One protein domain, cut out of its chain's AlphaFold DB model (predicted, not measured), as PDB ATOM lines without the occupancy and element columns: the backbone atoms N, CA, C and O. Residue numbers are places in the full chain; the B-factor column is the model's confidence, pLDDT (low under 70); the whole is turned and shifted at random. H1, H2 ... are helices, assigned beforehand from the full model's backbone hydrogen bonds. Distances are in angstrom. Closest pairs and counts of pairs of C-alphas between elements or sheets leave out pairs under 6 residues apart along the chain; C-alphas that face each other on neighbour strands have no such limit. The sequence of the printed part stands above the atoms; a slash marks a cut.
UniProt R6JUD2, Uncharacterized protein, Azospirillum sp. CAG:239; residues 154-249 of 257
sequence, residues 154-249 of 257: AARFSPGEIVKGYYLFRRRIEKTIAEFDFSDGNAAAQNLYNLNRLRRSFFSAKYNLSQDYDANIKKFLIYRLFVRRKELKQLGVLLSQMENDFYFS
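AT A GLANCE: This is residues 154 to 249 of the 257 residues of an uncharacterized protein of Azospirillum sp. CAG:239 (UniProt R6JUD2). A loose, elongated group of helices: H1 and H2 form a helical hairpin, H3 crosses the first part of H1 and the last residues of H2 at a steep angle, and H4, with short H5 after it, folds back along H2. H1, H2 and H4 run roughly lengthwise, with H4 on H2 and away from H1. The printed part has 96 residues with five named helices, H1 to H5 in chain order, and no named strand; the class is all helix. It is only just loose, close to compact, with a radius of gyration of the C-alphas of 15.1 A, and a rod in outline, spanning 51 by 24 by 20 A.

HOW THE PARTS SIT: H1, residues 159 to 178, touches H2, residues 189 to 203, with residues 173 to 177 alone, at a shallow tilt of 11 degrees, opposite ways; the closest C-alphas, of Thr 176 and Leu 195, are 6.8 A apart. These two are a hairpin, and in the link between them residues 182 to 183 pair with residues 186 to 187, antiparallel. H3, residues 213 to 228, touches H1 at a steep tilt of 65 degrees, with the C-alphas of Tyr 166 and Ile 222 closest at 5.4 A. H3 also touches H2, at residues 202 to 203 of H2 alone, at a steep tilt of 55 degrees, the closest C-alphas being those of Phe 203 and Tyr 223, 6.7 A. H4, residues 231 to 239, touches H2 at a shallow tilt of 30 degrees, opposite ways, with the C-alphas of Leu 192 and Leu 239 closest at 5.9 A. H5, residues 241 to 247, touches H2 at a steep tilt of 68 degrees, only just short of about perpendicular, with the C-alphas of Ala 189 and Met 242 closest at 5.6 A. H2 is the hub, touching four helices. H1 is apart from H4 and H5. In H1, H2, H3, H4 and H5 every O i to N i+4 pair is within hydrogen-bond range.

IN THESE COORDINATES: H1 begins at C-alpha 159, (121.491, 152.273, 208.905), and is 28.4 A long. H2 is 20.5 A long, H3 22.7 A, H4 12.2 A and H5 10.2 A. H3 begins at C-alpha 213, (137.935, 156.178, 215.081), and H5 ends at C-alpha 247, (152.407, 131.144, 190.103).

THE WHOLE: The C-alphas farthest apart, of Ala 155 and Ser 249, are 52.1 A apart. The printed part has no cut and no long link; H3 to H4 and H4 to H5 are tight. The mean pLDDT of the printed part is 79.5, and residues 203 to 211 and 243 to 249 are under 70.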
ATOM      1  N   ALA A 154     124.266 152.935 217.075       77.25
ATOM      2  CA  ALA A 154     123.037 153.443 216.469       77.25
ATOM      3  C   ALA A 154     122.763 154.927 216.786       77.25
ATOM      4  O   ALA A 154     121.991 155.562 216.074       77.25
ATOM      5  N   ALA A 155     123.399 155.498 217.817       82.12
ATOM      6  CA  ALA A 155     123.357 156.938 218.090       82.12
ATOM      7  C   ALA A 155     124.363 157.734 217.239       82.12
ATOM      8  O   ALA A 155     124.248 158.951 217.133       82.12
ATOM      9  N   ARG A 156     125.353 157.058 216.644       83.69
ATOM     10  CA  ARG A 156     126.452 157.674 215.880       83.69
ATOM     11  C   ARG A 156     126.305 157.485 214.376       83.69
ATOM     12  O   ARG A 156     126.727 158.337 213.602       83.69
ATOM     13  N   PHE A 157     125.703 156.372 213.969       90.50
ATOM     14  CA  PHE A 157     125.489 156.023 212.574       90.50
ATOM     15  C   PHE A 157     124.051 155.571 212.369       90.50
ATOM     16  O   PHE A 157     123.542 154.716 213.093       90.50
ATOM     17  N   SER A 158     123.411 156.074 211.321       92.81
ATOM     18  CA  SER A 158     122.136 155.541 210.863       92.81
ATOM     19  C   SER A 158     122.336 154.376 209.877       92.81
ATOM     20  O   SER A 158     123.279 154.374 209.075       92.81
ATOM     21  N   PRO A 159     121.420 153.388 209.850       94.19
ATOM     22  CA  PRO A 159     121.491 152.273 208.905       94.19
ATOM     23  C   PRO A 159     121.580 152.722 207.438       94.19
ATOM     24  O   PRO A 159     122.281 152.106 206.636       94.19
ATOM     25  N   GLY A 160     120.891 153.817 207.089       94.88
ATOM     26  CA  GLY A 160     120.884 154.371 205.736       94.88
ATOM     27  C   GLY A 160     122.262 154.851 205.279       94.88
ATOM     28  O   GLY A 160     122.616 154.681 204.114       94.88
ATOM     29  N   GLU A 161     123.083 155.376 206.188       94.25
ATOM     30  CA  GLU A 161     124.454 155.782 205.870       94.25
ATOM     31  C   GLU A 161     125.352 154.591 205.539       94.25
ATOM     32  O   GLU A 161     126.160 154.671 204.612       94.25
ATOM     33  N   ILE A 162     125.220 153.497 206.294       94.06
ATOM     34  CA  ILE A 162     125.998 152.270 206.082       94.06
ATOM     35  C   ILE A 162     125.601 151.644 204.740       94.06
ATOM     36  O   ILE A 162     126.462 151.305 203.928       94.06
ATOM     37  N   VAL A 163     124.296 151.586 204.457       95.69
ATOM     38  CA  VAL A 163     123.747 151.138 203.168       95.69
ATOM     39  C   VAL A 163     124.248 152.002 202.008       95.69
ATOM     40  O   VAL A 163     124.696 151.473 200.988       95.69
ATOM     41  N   LYS A 164     124.223 153.331 202.157       95.25
ATOM     42  CA  LYS A 164     124.736 154.261 201.142       95.25
ATOM     43  C   LYS A 164     126.222 154.021 200.878       95.25
ATOM     44  O   LYS A 164     126.624 153.939 199.720       95.25
ATOM     45  N   GLY A 165     127.028 153.871 201.931       93.19
ATOM     46  CA  GLY A 165     128.455 153.568 201.814       93.19
ATOM     47  C   GLY A 165     128.726 152.247 201.090       93.19
ATOM     48  O   GLY A 165     129.587 152.196 200.210       93.19
ATOM     49  N   TYR A 166     127.940 151.212 201.392       93.56
ATOM     50  CA  TYR A 166     127.980 149.931 200.688       93.56
ATOM     51  C   TYR A 166     127.723 150.092 199.182       93.56
ATOM     52  O   TYR A 166     128.561 149.681 198.381       93.56
ATOM     53  N   TYR A 167     126.633 150.756 198.779       95.25
ATOM     54  CA  TYR A 167     126.315 150.930 197.356       95.25
ATOM     55  C   TYR A 167     127.332 151.803 196.620       95.25
ATOM     56  O   TYR A 167     127.685 151.503 195.482       95.25
ATOM     57  N   LEU A 168     127.839 152.860 197.263       93.81
ATOM     58  CA  LEU A 168     128.877 153.704 196.675       93.81
ATOM     59  C   LEU A 168     130.147 152.905 196.377       93.81
ATOM     60  O   LEU A 168     130.717 153.044 195.295       93.81
ATOM     61  N   PHE A 169     130.589 152.061 197.310       92.06
ATOM     62  CA  PHE A 169     131.778 151.251 197.080       92.06
ATOM     63  C   PHE A 169     131.525 150.116 196.085       92.06
ATOM     64  O   PHE A 169     132.344 149.882 195.198       92.06
ATOM     65  N   ARG A 170     130.357 149.475 196.160       92.88
ATOM     66  CA  ARG A 170     129.945 148.438 195.213       92.88
ATOM     67  C   ARG A 170     129.928 148.965 193.779       92.88
ATOM     68  O   ARG A 170     130.522 148.342 192.908       92.88
ATOM     69  N   ARG A 171     129.371 150.158 193.551       93.88
ATOM     70  CA  ARG A 171     129.371 150.808 192.232       93.88
ATOM     71  C   ARG A 171     130.786 151.057 191.702       93.88
ATOM     72  O   ARG A 171     131.008 150.976 190.500       93.88
ATOM     73  N   ARG A 172     131.753 151.361 192.579       93.00
ATOM     74  CA  ARG A 172     133.166 151.503 192.181       93.00
ATOM     75  C   ARG A 172     133.751 150.168 191.728       93.00
ATOM     76  O   ARG A 172     134.409 150.146 190.699       93.00
ATOM     77  N   ILE A 173     133.485 149.085 192.463       91.88
ATOM     78  CA  ILE A 173     133.892 147.726 192.070       91.88
ATOM     79  C   ILE A 173     133.283 147.363 190.713       91.88
ATOM     80  O   ILE A 173     134.011 146.978 189.807       91.88
ATOM     81  N   GLU A 174     131.966 147.523 190.563       92.00
ATOM     82  CA  GLU A 174     131.239 147.190 189.332       92.00
ATOM     83  C   GLU A 174     131.761 147.991 188.137       92.00
ATOM     84  O   GLU A 174     132.010 147.412 187.085       92.00
ATOM     85  N   LYS A 175     132.006 149.298 188.307       92.25
ATOM     86  CA  LYS A 175     132.598 150.130 187.253       92.25
ATOM     87  C   LYS A 175     133.987 149.630 186.850       92.25
ATOM     88  O   LYS A 175     134.259 149.528 185.665       92.25
ATOM     89  N   THR A 176     134.843 149.305 187.819       90.62
ATOM     90  CA  THR A 176     136.181 148.775 187.530       90.62
ATOM     91  C   THR A 176     136.113 147.444 186.787       90.62
ATOM     92  O   THR A 176     136.855 147.264 185.834       90.62
ATOM     93  N   ILE A 177     135.220 146.531 187.177       90.38
ATOM     94  CA  ILE A 177     135.060 145.237 186.494       90.38
ATOM     95  C   ILE A 177     134.471 145.416 185.087       90.38
ATOM     96  O   ILE A 177     134.855 144.691 184.180       90.38
ATOM     97  N   ALA A 178     133.575 146.383 184.877       89.75
ATOM     98  CA  ALA A 178     132.990 146.655 183.562       89.75
ATOM     99  C   ALA A 178     134.014 147.153 182.523       89.75
ATOM    100  O   ALA A 178     133.745 147.089 181.328       89.75
ATOM    101  N   GLU A 179     135.170 147.648 182.969       88.00
ATOM    102  CA  GLU A 179     136.291 148.053 182.112       88.00
ATOM    103  C   GLU A 179     137.204 146.866 181.746       88.00
ATOM    104  O   GLU A 179     138.174 147.041 181.010       88.00
ATOM    105  N   PHE A 180     136.942 145.664 182.274       89.44
ATOM    106  CA  PHE A 180     137.768 144.495 181.998       89.44
ATOM    107  C   PHE A 180     137.423 143.910 180.635       89.44
ATOM    108  O   PHE A 180     136.258 143.651 180.337       89.44
ATOM    109  N   ASP A 181     138.462 143.615 179.864       83.38
ATOM    110  CA  ASP A 181     138.364 142.655 178.775       83.38
ATOM    111  C   ASP A 181     138.605 141.246 179.332       83.38
ATOM    112  O   ASP A 181     139.542 141.031 180.114       83.38
ATOM    113  N   PHE A 182     137.728 140.314 178.971       83.38
ATOM    114  CA  PHE A 182     137.805 138.916 179.383       83.38
ATOM    115  C   PHE A 182     138.122 138.068 178.154       83.38
ATOM    116  O   PHE A 182     137.263 137.864 177.299       83.38
ATOM    117  N   SER A 183     139.338 137.531 178.090       78.00
ATOM    118  CA  SER A 183     139.753 136.589 177.046       78.00
ATOM    119  C   SER A 183     139.703 135.172 177.614       78.00
ATOM    120  O   SER A 183     140.272 134.910 178.672       78.00
ATOM    121  N   ASP A 184     138.961 134.274 176.961       79.25
ATOM    122  CA  ASP A 184     138.747 132.884 177.405       79.25
ATOM    123  C   ASP A 184     138.290 132.749 178.874       79.25
ATOM    124  O   ASP A 184     138.630 131.802 179.582       79.25
ATOM    125  N   GLY A 185     137.505 133.720 179.356       78.31
ATOM    126  CA  GLY A 185     136.980 133.740 180.725       78.31
ATOM    127  C   GLY A 185     137.952 134.251 181.798       78.31
ATOM    128  O   GLY A 185     137.578 134.294 182.974       78.31
ATOM    129  N   ASN A 186     139.156 134.689 181.419       80.75
ATOM    130  CA  ASN A 186     140.148 135.261 182.329       80.75
ATOM    131  C   ASN A 186     140.289 136.772 182.125       80.75
ATOM    132  O   ASN A 186     140.297 137.269 180.998       80.75
ATOM    133  N   ALA A 187     140.411 137.510 183.229       84.31
ATOM    134  CA  ALA A 187     140.747 138.927 183.190       84.31
ATOM    135  C   ALA A 187     142.268 139.116 183.163       84.31
ATOM    136  O   ALA A 187     142.995 138.410 183.855       84.31
ATOM    137  N   ALA A 188     142.752 140.131 182.442       85.25
ATOM    138  CA  ALA A 188     144.176 140.465 182.437       85.25
ATOM    139  C   ALA A 188     144.729 140.702 183.861       85.25
ATOM    140  O   ALA A 188     144.122 141.416 184.668       85.25
ATOM    141  N   ALA A 189     145.935 140.203 184.152       82.06
ATOM    142  CA  ALA A 189     146.572 140.335 185.469       82.06
ATOM    143  C   ALA A 189     146.637 141.791 185.979       82.06
ATOM    144  O   ALA A 189     146.425 142.059 187.164       82.06
ATOM    145  N   GLN A 190     146.860 142.763 185.086       83.50
ATOM    146  CA  GLN A 190     146.889 144.187 185.438       83.50
ATOM    147  C   GLN A 190     145.521 144.717 185.908       83.50
ATOM    148  O   GLN A 190     145.453 145.549 186.821       83.50
ATOM    149  N   ASN A 191     144.432 144.215 185.324       87.50
ATOM    150  CA  ASN A 191     143.061 144.536 185.713       87.50
ATOM    151  C   ASN A 191     142.756 143.970 187.105       87.50
ATOM    152  O   ASN A 191     142.322 144.703 187.999       87.50
ATOM    153  N   LEU A 192     143.101 142.700 187.333       86.88
ATOM    154  CA  LEU A 192     142.969 142.046 188.637       86.88
ATOM    155  C   LEU A 192     143.808 142.738 189.720       86.88
ATOM    156  O   LEU A 192     143.317 142.978 190.826       86.88
ATOM    157  N   TYR A 193     145.033 143.157 189.394       83.12
ATOM    158  CA  TYR A 193     145.877 143.951 190.287       83.12
ATOM    159  C   TYR A 193     145.203 145.275 190.679       83.12
ATOM    160  O   TYR A 193     145.133 145.619 191.864       83.12
ATOM    161  N   ASN A 194     144.656 146.009 189.705       84.94
ATOM    162  CA  ASN A 194     143.961 147.273 189.944       84.94
ATOM    163  C   ASN A 194     142.710 147.091 190.812       84.94
ATOM    164  O   ASN A 194     142.480 147.880 191.734       84.94
ATOM    165  N   LEU A 195     141.943 146.026 190.579       88.88
ATOM    166  CA  LEU A 195     140.778 145.679 191.387       88.88
ATOM    167  C   LEU A 195     141.163 145.262 192.809       88.88
ATOM    168  O   LEU A 195     140.535 145.713 193.770       88.88
ATOM    169  N   ASN A 196     142.230 144.480 192.986       84.00
ATOM    170  CA  ASN A 196     142.738 144.141 194.314       84.00
ATOM    171  C   ASN A 196     143.236 145.393 195.050       84.00
ATOM    172  O   ASN A 196     142.991 145.542 196.248       84.00
ATOM    173  N   ARG A 197     143.878 146.332 194.345       82.56
ATOM    174  CA  ARG A 197     144.280 147.633 194.897       82.56
ATOM    175  C   ARG A 197     143.067 148.460 195.325       82.56
ATOM    176  O   ARG A 197     143.075 148.991 196.434       82.56
ATOM    177  N   LEU A 198     142.005 148.519 194.516       86.25
ATOM    178  CA  LEU A 198     140.745 149.178 194.885       86.25
ATOM    179  C   LEU A 198     140.126 148.528 196.131       86.25
ATOM    180  O   LEU A 198     139.806 149.228 197.092       86.25
ATOM    181  N   ARG A 199     140.018 147.196 196.155       84.69
ATOM    182  CA  ARG A 199     139.527 146.424 197.305       84.69
ATOM    183  C   ARG A 199     140.322 146.748 198.572       84.69
ATOM    184  O   ARG A 199     139.738 147.063 199.606       84.69
ATOM    185  N   ARG A 200     141.656 146.720 198.487       77.12
ATOM    186  CA  ARG A 200     142.563 147.046 199.599       77.12
ATOM    187  C   ARG A 200     142.417 148.503 200.039       77.12
ATOM    188  O   ARG A 200     142.390 148.748 201.236       77.12
ATOM    189  N   SER A 201     142.225 149.442 199.112       75.06
ATOM    190  CA  SER A 201     142.019 150.866 199.430       75.06
ATOM    191  C   SER A 201     140.788 151.138 200.292       75.06
ATOM    192  O   SER A 201     140.680 152.214 200.863       75.06
ATOM    193  N   PHE A 202     139.852 150.191 200.386       74.38
ATOM    194  CA  PHE A 202     138.650 150.321 201.204       74.38
ATOM    195  C   PHE A 202     138.660 149.376 202.412       74.38
ATOM    196  O   PHE A 202     138.308 149.792 203.513       74.38
ATOM    197  N   PHE A 203     139.116 148.132 202.237       69.69
ATOM    198  CA  PHE A 203     139.022 147.095 203.272       69.69
ATOM    199  C   PHE A 203     140.326 146.771 204.001       69.69
ATOM    200  O   PHE A 203     140.287 146.095 205.024       69.69
ATOM    201  N   SER A 204     141.485 147.198 203.500       64.69
ATOM    202  CA  SER A 204     142.740 146.950 204.207       64.69
ATOM    203  C   SER A 204     142.981 148.059 205.218       64.69
ATOM    204  O   SER A 204     143.040 149.235 204.855       64.69
ATOM    205  N   ALA A 205     143.195 147.652 206.470       51.25
ATOM    206  CA  ALA A 205     143.628 148.536 207.542       51.25
ATOM    207  C   ALA A 205     144.826 149.394 207.098       51.25
ATOM    208  O   ALA A 205     144.773 150.603 207.250       51.25
ATOM    209  N   LYS A 206     145.817 148.820 206.392       45.00
ATOM    210  CA  LYS A 206     147.029 149.517 205.908       45.00
ATOM    211  C   LYS A 206     146.760 150.810 205.119       45.00
ATOM    212  O   LYS A 206     147.561 151.732 205.198       45.00
ATOM    213  N   TYR A 207     145.677 150.882 204.343       42.59
ATOM    214  CA  TYR A 207     145.413 152.017 203.443       42.59
ATOM    215  C   TYR A 207     144.397 153.017 203.994       42.59
ATOM    216  O   TYR A 207     144.059 153.973 203.303       42.59
ATOM    217  N   ASN A 208     143.873 152.787 205.202       47.00
ATOM    218  CA  ASN A 208     142.666 153.471 205.656       47.00
ATOM    219  C   ASN A 208     142.652 153.922 207.111       47.00
ATOM    220  O   ASN A 208     141.590 154.368 207.549       47.00
ATOM    221  N   LEU A 209     143.786 153.859 207.816       51.56
ATOM    222  CA  LEU A 209     143.911 154.374 209.181       51.56
ATOM    223  C   LEU A 209     143.893 155.899 209.165       51.56
ATOM    224  O   LEU A 209     144.931 156.555 209.175       51.56
ATOM    225  N   SER A 210     142.697 156.476 209.142       53.84
ATOM    226  CA  SER A 210     142.534 157.795 209.732       53.84
ATOM    227  C   SER A 210     142.729 157.661 211.241       53.84
ATOM    228  O   SER A 210     142.305 156.666 211.833       53.84
ATOM    229  N   GLN A 211     143.299 158.688 211.877       61.66
ATOM    230  CA  GLN A 211     143.219 158.847 213.338       61.66
ATOM    231  C   GLN A 211     141.758 158.979 213.823       61.66
ATOM    232  O   GLN A 211     141.478 158.891 215.013       61.66
ATOM    233  N   ASP A 212     140.820 159.166 212.893       74.62
ATOM    234  CA  ASP A 212     139.384 159.153 213.131       74.62
ATOM    235  C   ASP A 212     138.858 157.720 213.353       74.62
ATOM    236  O   ASP A 212     138.726 156.919 212.417       74.62
ATOM    237  N   TYR A 213     138.548 157.423 214.617       74.19
ATOM    238  CA  TYR A 213     137.935 156.178 215.081       74.19
ATOM    239  C   TYR A 213     136.564 155.919 214.432       74.19
ATOM    240  O   TYR A 213     136.259 154.789 214.046       74.19
ATOM    241  N   ASP A 214     135.740 156.954 214.263       80.62
ATOM    242  CA  ASP A 214     134.376 156.849 213.738       80.62
ATOM    243  C   ASP A 214     134.393 156.447 212.264       80.62
ATOM    244  O   ASP A 214     133.638 155.567 211.836       80.62
ATOM    245  N   ALA A 215     135.313 157.029 211.495       80.81
ATOM    246  CA  ALA A 215     135.540 156.642 210.111       80.81
ATOM    247  C   ALA A 215     135.960 155.165 209.983       80.81
ATOM    248  O   ALA A 215     135.474 154.465 209.086       80.81
ATOM    249  N   ASN A 216     136.810 154.667 210.888       77.56
ATOM    250  CA  ASN A 216     137.257 153.271 210.890       77.56
ATOM    251  C   ASN A 216     136.108 152.304 211.220       77.56
ATOM    252  O   ASN A 216     135.906 151.323 210.496       77.56
ATOM    253  N   ILE A 217     135.296 152.612 212.237       81.50
ATOM    254  CA  ILE A 217     134.106 151.817 212.582       81.50
ATOM    255  C   ILE A 217     133.098 151.810 211.428       81.50
ATOM    256  O   ILE A 217     132.607 150.747 211.041       81.50
ATOM    257  N   LYS A 218     132.832 152.959 210.795       86.00
ATOM    258  CA  LYS A 218     131.916 153.041 209.648       86.00
ATOM    259  C   LYS A 218     132.370 152.167 208.477       86.00
ATOM    260  O   LYS A 218     131.554 151.452 207.894       86.00
ATOM    261  N   LYS A 219     133.666 152.176 208.145       83.88
ATOM    262  CA  LYS A 219     134.239 151.289 207.114       83.88
ATOM    263  C   LYS A 219     134.086 149.814 207.491       83.88
ATOM    264  O   LYS A 219     133.700 149.018 206.637       83.88
ATOM    265  N   PHE A 220     134.327 149.457 208.754       82.06
ATOM    266  CA  PHE A 220     134.137 148.092 209.251       82.06
ATOM    267  C   PHE A 220     132.678 147.623 209.117       82.06
ATOM    268  O   PHE A 220     132.425 146.528 208.614       82.06
ATOM    269  N   LEU A 221     131.702 148.467 209.462       87.00
ATOM    270  CA  LEU A 221     130.277 148.159 209.290       87.00
ATOM    271  C   LEU A 221     129.908 147.940 207.812       87.00
ATOM    272  O   LEU A 221     129.186 146.997 207.482       87.00
ATOM    273  N   ILE A 222     130.448 148.757 206.901       90.38
ATOM    274  CA  ILE A 222     130.252 148.580 205.453       90.38
ATOM    275  C   ILE A 222     130.889 147.267 204.971       90.38
ATOM    276  O   ILE A 222     130.254 146.513 204.235       90.38
ATOM    277  N   TYR A 223     132.113 146.957 205.408       86.69
ATOM    278  CA  TYR A 223     132.771 145.677 205.134       86.69
ATOM    279  C   TYR A 223     131.900 144.490 205.559       86.69
ATOM    280  O   TYR A 223     131.688 143.562 204.775       86.69
ATOM    281  N   ARG A 224     131.311 144.548 206.757       85.31
ATOM    282  CA  ARG A 224     130.423 143.498 207.270       85.31
ATOM    283  C   ARG A 224     129.184 143.300 206.396       85.31
ATOM    284  O   ARG A 224     128.763 142.155 206.230       85.31
ATOM    285  N   LEU A 225     128.637 144.351 205.773       90.44
ATOM    286  CA  LEU A 225     127.568 144.192 204.777       90.44
ATOM    287  C   LEU A 225     128.035 143.376 203.566       90.44
ATOM    288  O   LEU A 225     127.350 142.431 203.177       90.44
ATOM    289  N   PHE A 226     129.212 143.667 203.006       89.44
ATOM    290  CA  PHE A 226     129.753 142.873 201.898       89.44
ATOM    291  C   PHE A 226     129.985 141.402 202.281       89.44
ATOM    292  O   PHE A 226     129.695 140.509 201.480       89.44
ATOM    293  N   VAL A 227     130.469 141.136 203.503       84.38
ATOM    294  CA  VAL A 227     130.631 139.767 204.028       84.38
ATOM    295  C   VAL A 227     129.277 139.059 204.108       84.38
ATOM    296  O   VAL A 227     129.121 137.967 203.562       84.38
ATOM    297  N   ARG A 228     128.263 139.695 204.714       86.38
ATOM    298  CA  ARG A 228     126.904 139.136 204.853       86.38
ATOM    299  C   ARG A 228     126.246 138.841 203.502       86.38
ATOM    300  O   ARG A 228     125.462 137.902 203.393       86.38
ATOM    301  N   ARG A 229     126.585 139.615 202.468       88.12
ATOM    302  CA  ARG A 229     126.108 139.424 201.090       88.12
ATOM    303  C   ARG A 229     126.922 138.409 200.283       88.12
ATOM    304  O   ARG A 229     126.530 138.105 199.163       88.12
ATOM    305  N   LYS A 230     128.012 137.864 200.838       86.94
ATOM    306  CA  LYS A 230     128.967 136.967 200.154       86.94
ATOM    307  C   LYS A 230     129.646 137.596 198.926       86.94
ATOM    308  O   LYS A 230     130.296 136.896 198.156       86.94
ATOM    309  N   GLU A 231     129.568 138.913 198.769       88.44
ATOM    310  CA  GLU A 231     130.137 139.630 197.619       88.44
ATOM    311  C   GLU A 231     131.661 139.743 197.724       88.44
ATOM    312  O   GLU A 231     132.363 139.670 196.721       88.44
ATOM    313  N   LEU A 232     132.202 139.807 198.946       83.25
ATOM    314  CA  LEU A 232     133.649 139.692 199.153       83.25
ATOM    315  C   LEU A 232     134.197 138.317 198.763       83.25
ATOM    316  O   LEU A 232     135.317 138.238 198.269       83.25
ATOM    317  N   LYS A 233     133.410 137.249 198.948       83.06
ATOM    318  CA  LYS A 233     133.787 135.900 198.507       83.06
ATOM    319  C   LYS A 233     133.827 135.823 196.980       83.06
ATOM    320  O   LYS A 233     134.794 135.315 196.434       83.06
ATOM    321  N   GLN A 234     132.817 136.368 196.302       85.88
ATOM    322  CA  GLN A 234     132.780 136.437 194.834       85.88
ATOM    323  C   GLN A 234     133.959 137.241 194.277       85.88
ATOM    324  O   GLN A 234     134.633 136.794 193.355       85.88
ATOM    325  N   LEU A 235     134.257 138.387 194.896       85.38
ATOM    326  CA  LEU A 235     135.423 139.189 194.544       85.38
ATOM    327  C   LEU A 235     136.735 138.421 194.770       85.38
ATOM    328  O   LEU A 235     137.649 138.538 193.966       85.38
ATOM    329  N   GLY A 236     136.828 137.630 195.843       81.56
ATOM    330  CA  GLY A 236     137.973 136.758 196.108       81.56
ATOM    331  C   GLY A 236     138.196 135.711 195.014       81.56
ATOM    332  O   GLY A 236     139.322 135.562 194.561       81.56
ATOM    333  N   VAL A 237     137.127 135.061 194.539       84.62
ATOM    334  CA  VAL A 237     137.187 134.081 193.434       84.62
ATOM    335  C   VAL A 237     137.660 134.721 192.128       84.62
ATOM    336  O   VAL A 237     138.444 134.129 191.398       84.62
ATOM    337  N   LEU A 238     137.222 135.945 191.825       84.44
ATOM    338  CA  LEU A 238     137.741 136.661 190.658       84.44
ATOM    339  C   LEU A 238     139.233 136.984 190.831       84.44
ATOM    340  O   LEU A 238     140.027 136.806 189.917       84.44
ATOM    341  N   LEU A 239     139.630 137.433 192.024       83.88
ATOM    342  CA  LEU A 239     141.017 137.795 192.309       83.88
ATOM    343  C   LEU A 239     141.973 136.597 192.376       83.88
ATOM    344  O   LEU A 239     143.162 136.805 192.150       83.88
ATOM    345  N   SER A 240     141.499 135.372 192.626       79.00
ATOM    346  CA  SER A 240     142.358 134.178 192.599       79.00
ATOM    347  C   SER A 240     142.848 133.831 191.190       79.00
ATOM    348  O   SER A 240     143.859 133.149 191.055       79.00
ATOM    349  N   GLN A 241     142.219 134.358 190.128       77.75
ATOM    350  CA  GLN A 241     142.782 134.288 188.768       77.75
ATOM    351  C   GLN A 241     144.190 134.915 188.710       77.75
ATOM    352  O   GLN A 241     145.070 134.403 188.031       77.75
ATOM    353  N   MET A 242     144.443 135.958 189.512       70.12
ATOM    354  CA  MET A 242     145.753 136.611 189.597       70.12
ATOM    355  C   MET A 242     146.810 135.709 190.245       70.12
ATOM    356  O   MET A 242     147.985 135.820 189.917       70.12
ATOM    357  N   GLU A 243     146.413 134.847 191.186       55.28
ATOM    358  CA  GLU A 243     147.321 133.896 191.836       55.28
ATOM    359  C   GLU A 243     147.707 132.774 190.864       55.28
ATOM    360  O   GLU A 243     148.876 132.397 190.814       55.28
ATOM    361  N   ASN A 244     146.782 132.337 190.005       50.22
ATOM    362  CA  ASN A 244     147.104 131.411 188.919       50.22
ATOM    363  C   ASN A 244     148.098 132.027 187.917       50.22
ATOM    364  O   ASN A 244     149.064 131.365 187.557       50.22
ATOM    365  N   ASP A 245     147.946 133.302 187.550       43.50
ATOM    366  CA  ASP A 245     148.874 133.978 186.627       43.50
ATOM    367  C   ASP A 245     150.258 134.262 187.245       43.50
ATOM    368  O   ASP A 245     151.277 134.211 186.553       43.50
ATOM    369  N   PHE A 246     150.325 134.557 188.550       35.50
ATOM    370  CA  PHE A 246     151.594 134.827 189.242       35.50
ATOM    371  C   PHE A 246     152.401 133.559 189.559       35.50
ATOM    372  O   PHE A 246     153.630 133.634 189.607       35.50
ATOM    373  N   TYR A 247     151.741 132.415 189.783       33.31
ATOM    374  CA  TYR A 247     152.407 131.144 190.103       33.31
ATOM    375  C   TYR A 247     152.536 130.187 188.906       33.31
ATOM    376  O   TYR A 247     153.455 129.370 188.899       33.31
ATOM    377  N   PHE A 248     151.692 130.311 187.875       32.06
ATOM    378  CA  PHE A 248     151.697 129.456 186.683       32.06
ATOM    379  C   PHE A 248     151.879 130.241 185.381       32.06
ATOM    380  O   PHE A 248     151.195 129.974 184.398       32.06
ATOM    381  N   SER A 249     152.848 131.160 185.315       28.45
ATOM    382  CA  SER A 249     153.408 131.510 184.005       28.45
ATOM    383  C   SER A 249     154.218 130.308 183.487       28.45
ATOM    384  O   SER A 249     155.230 129.959 184.105       28.45
TER     385      SER A 249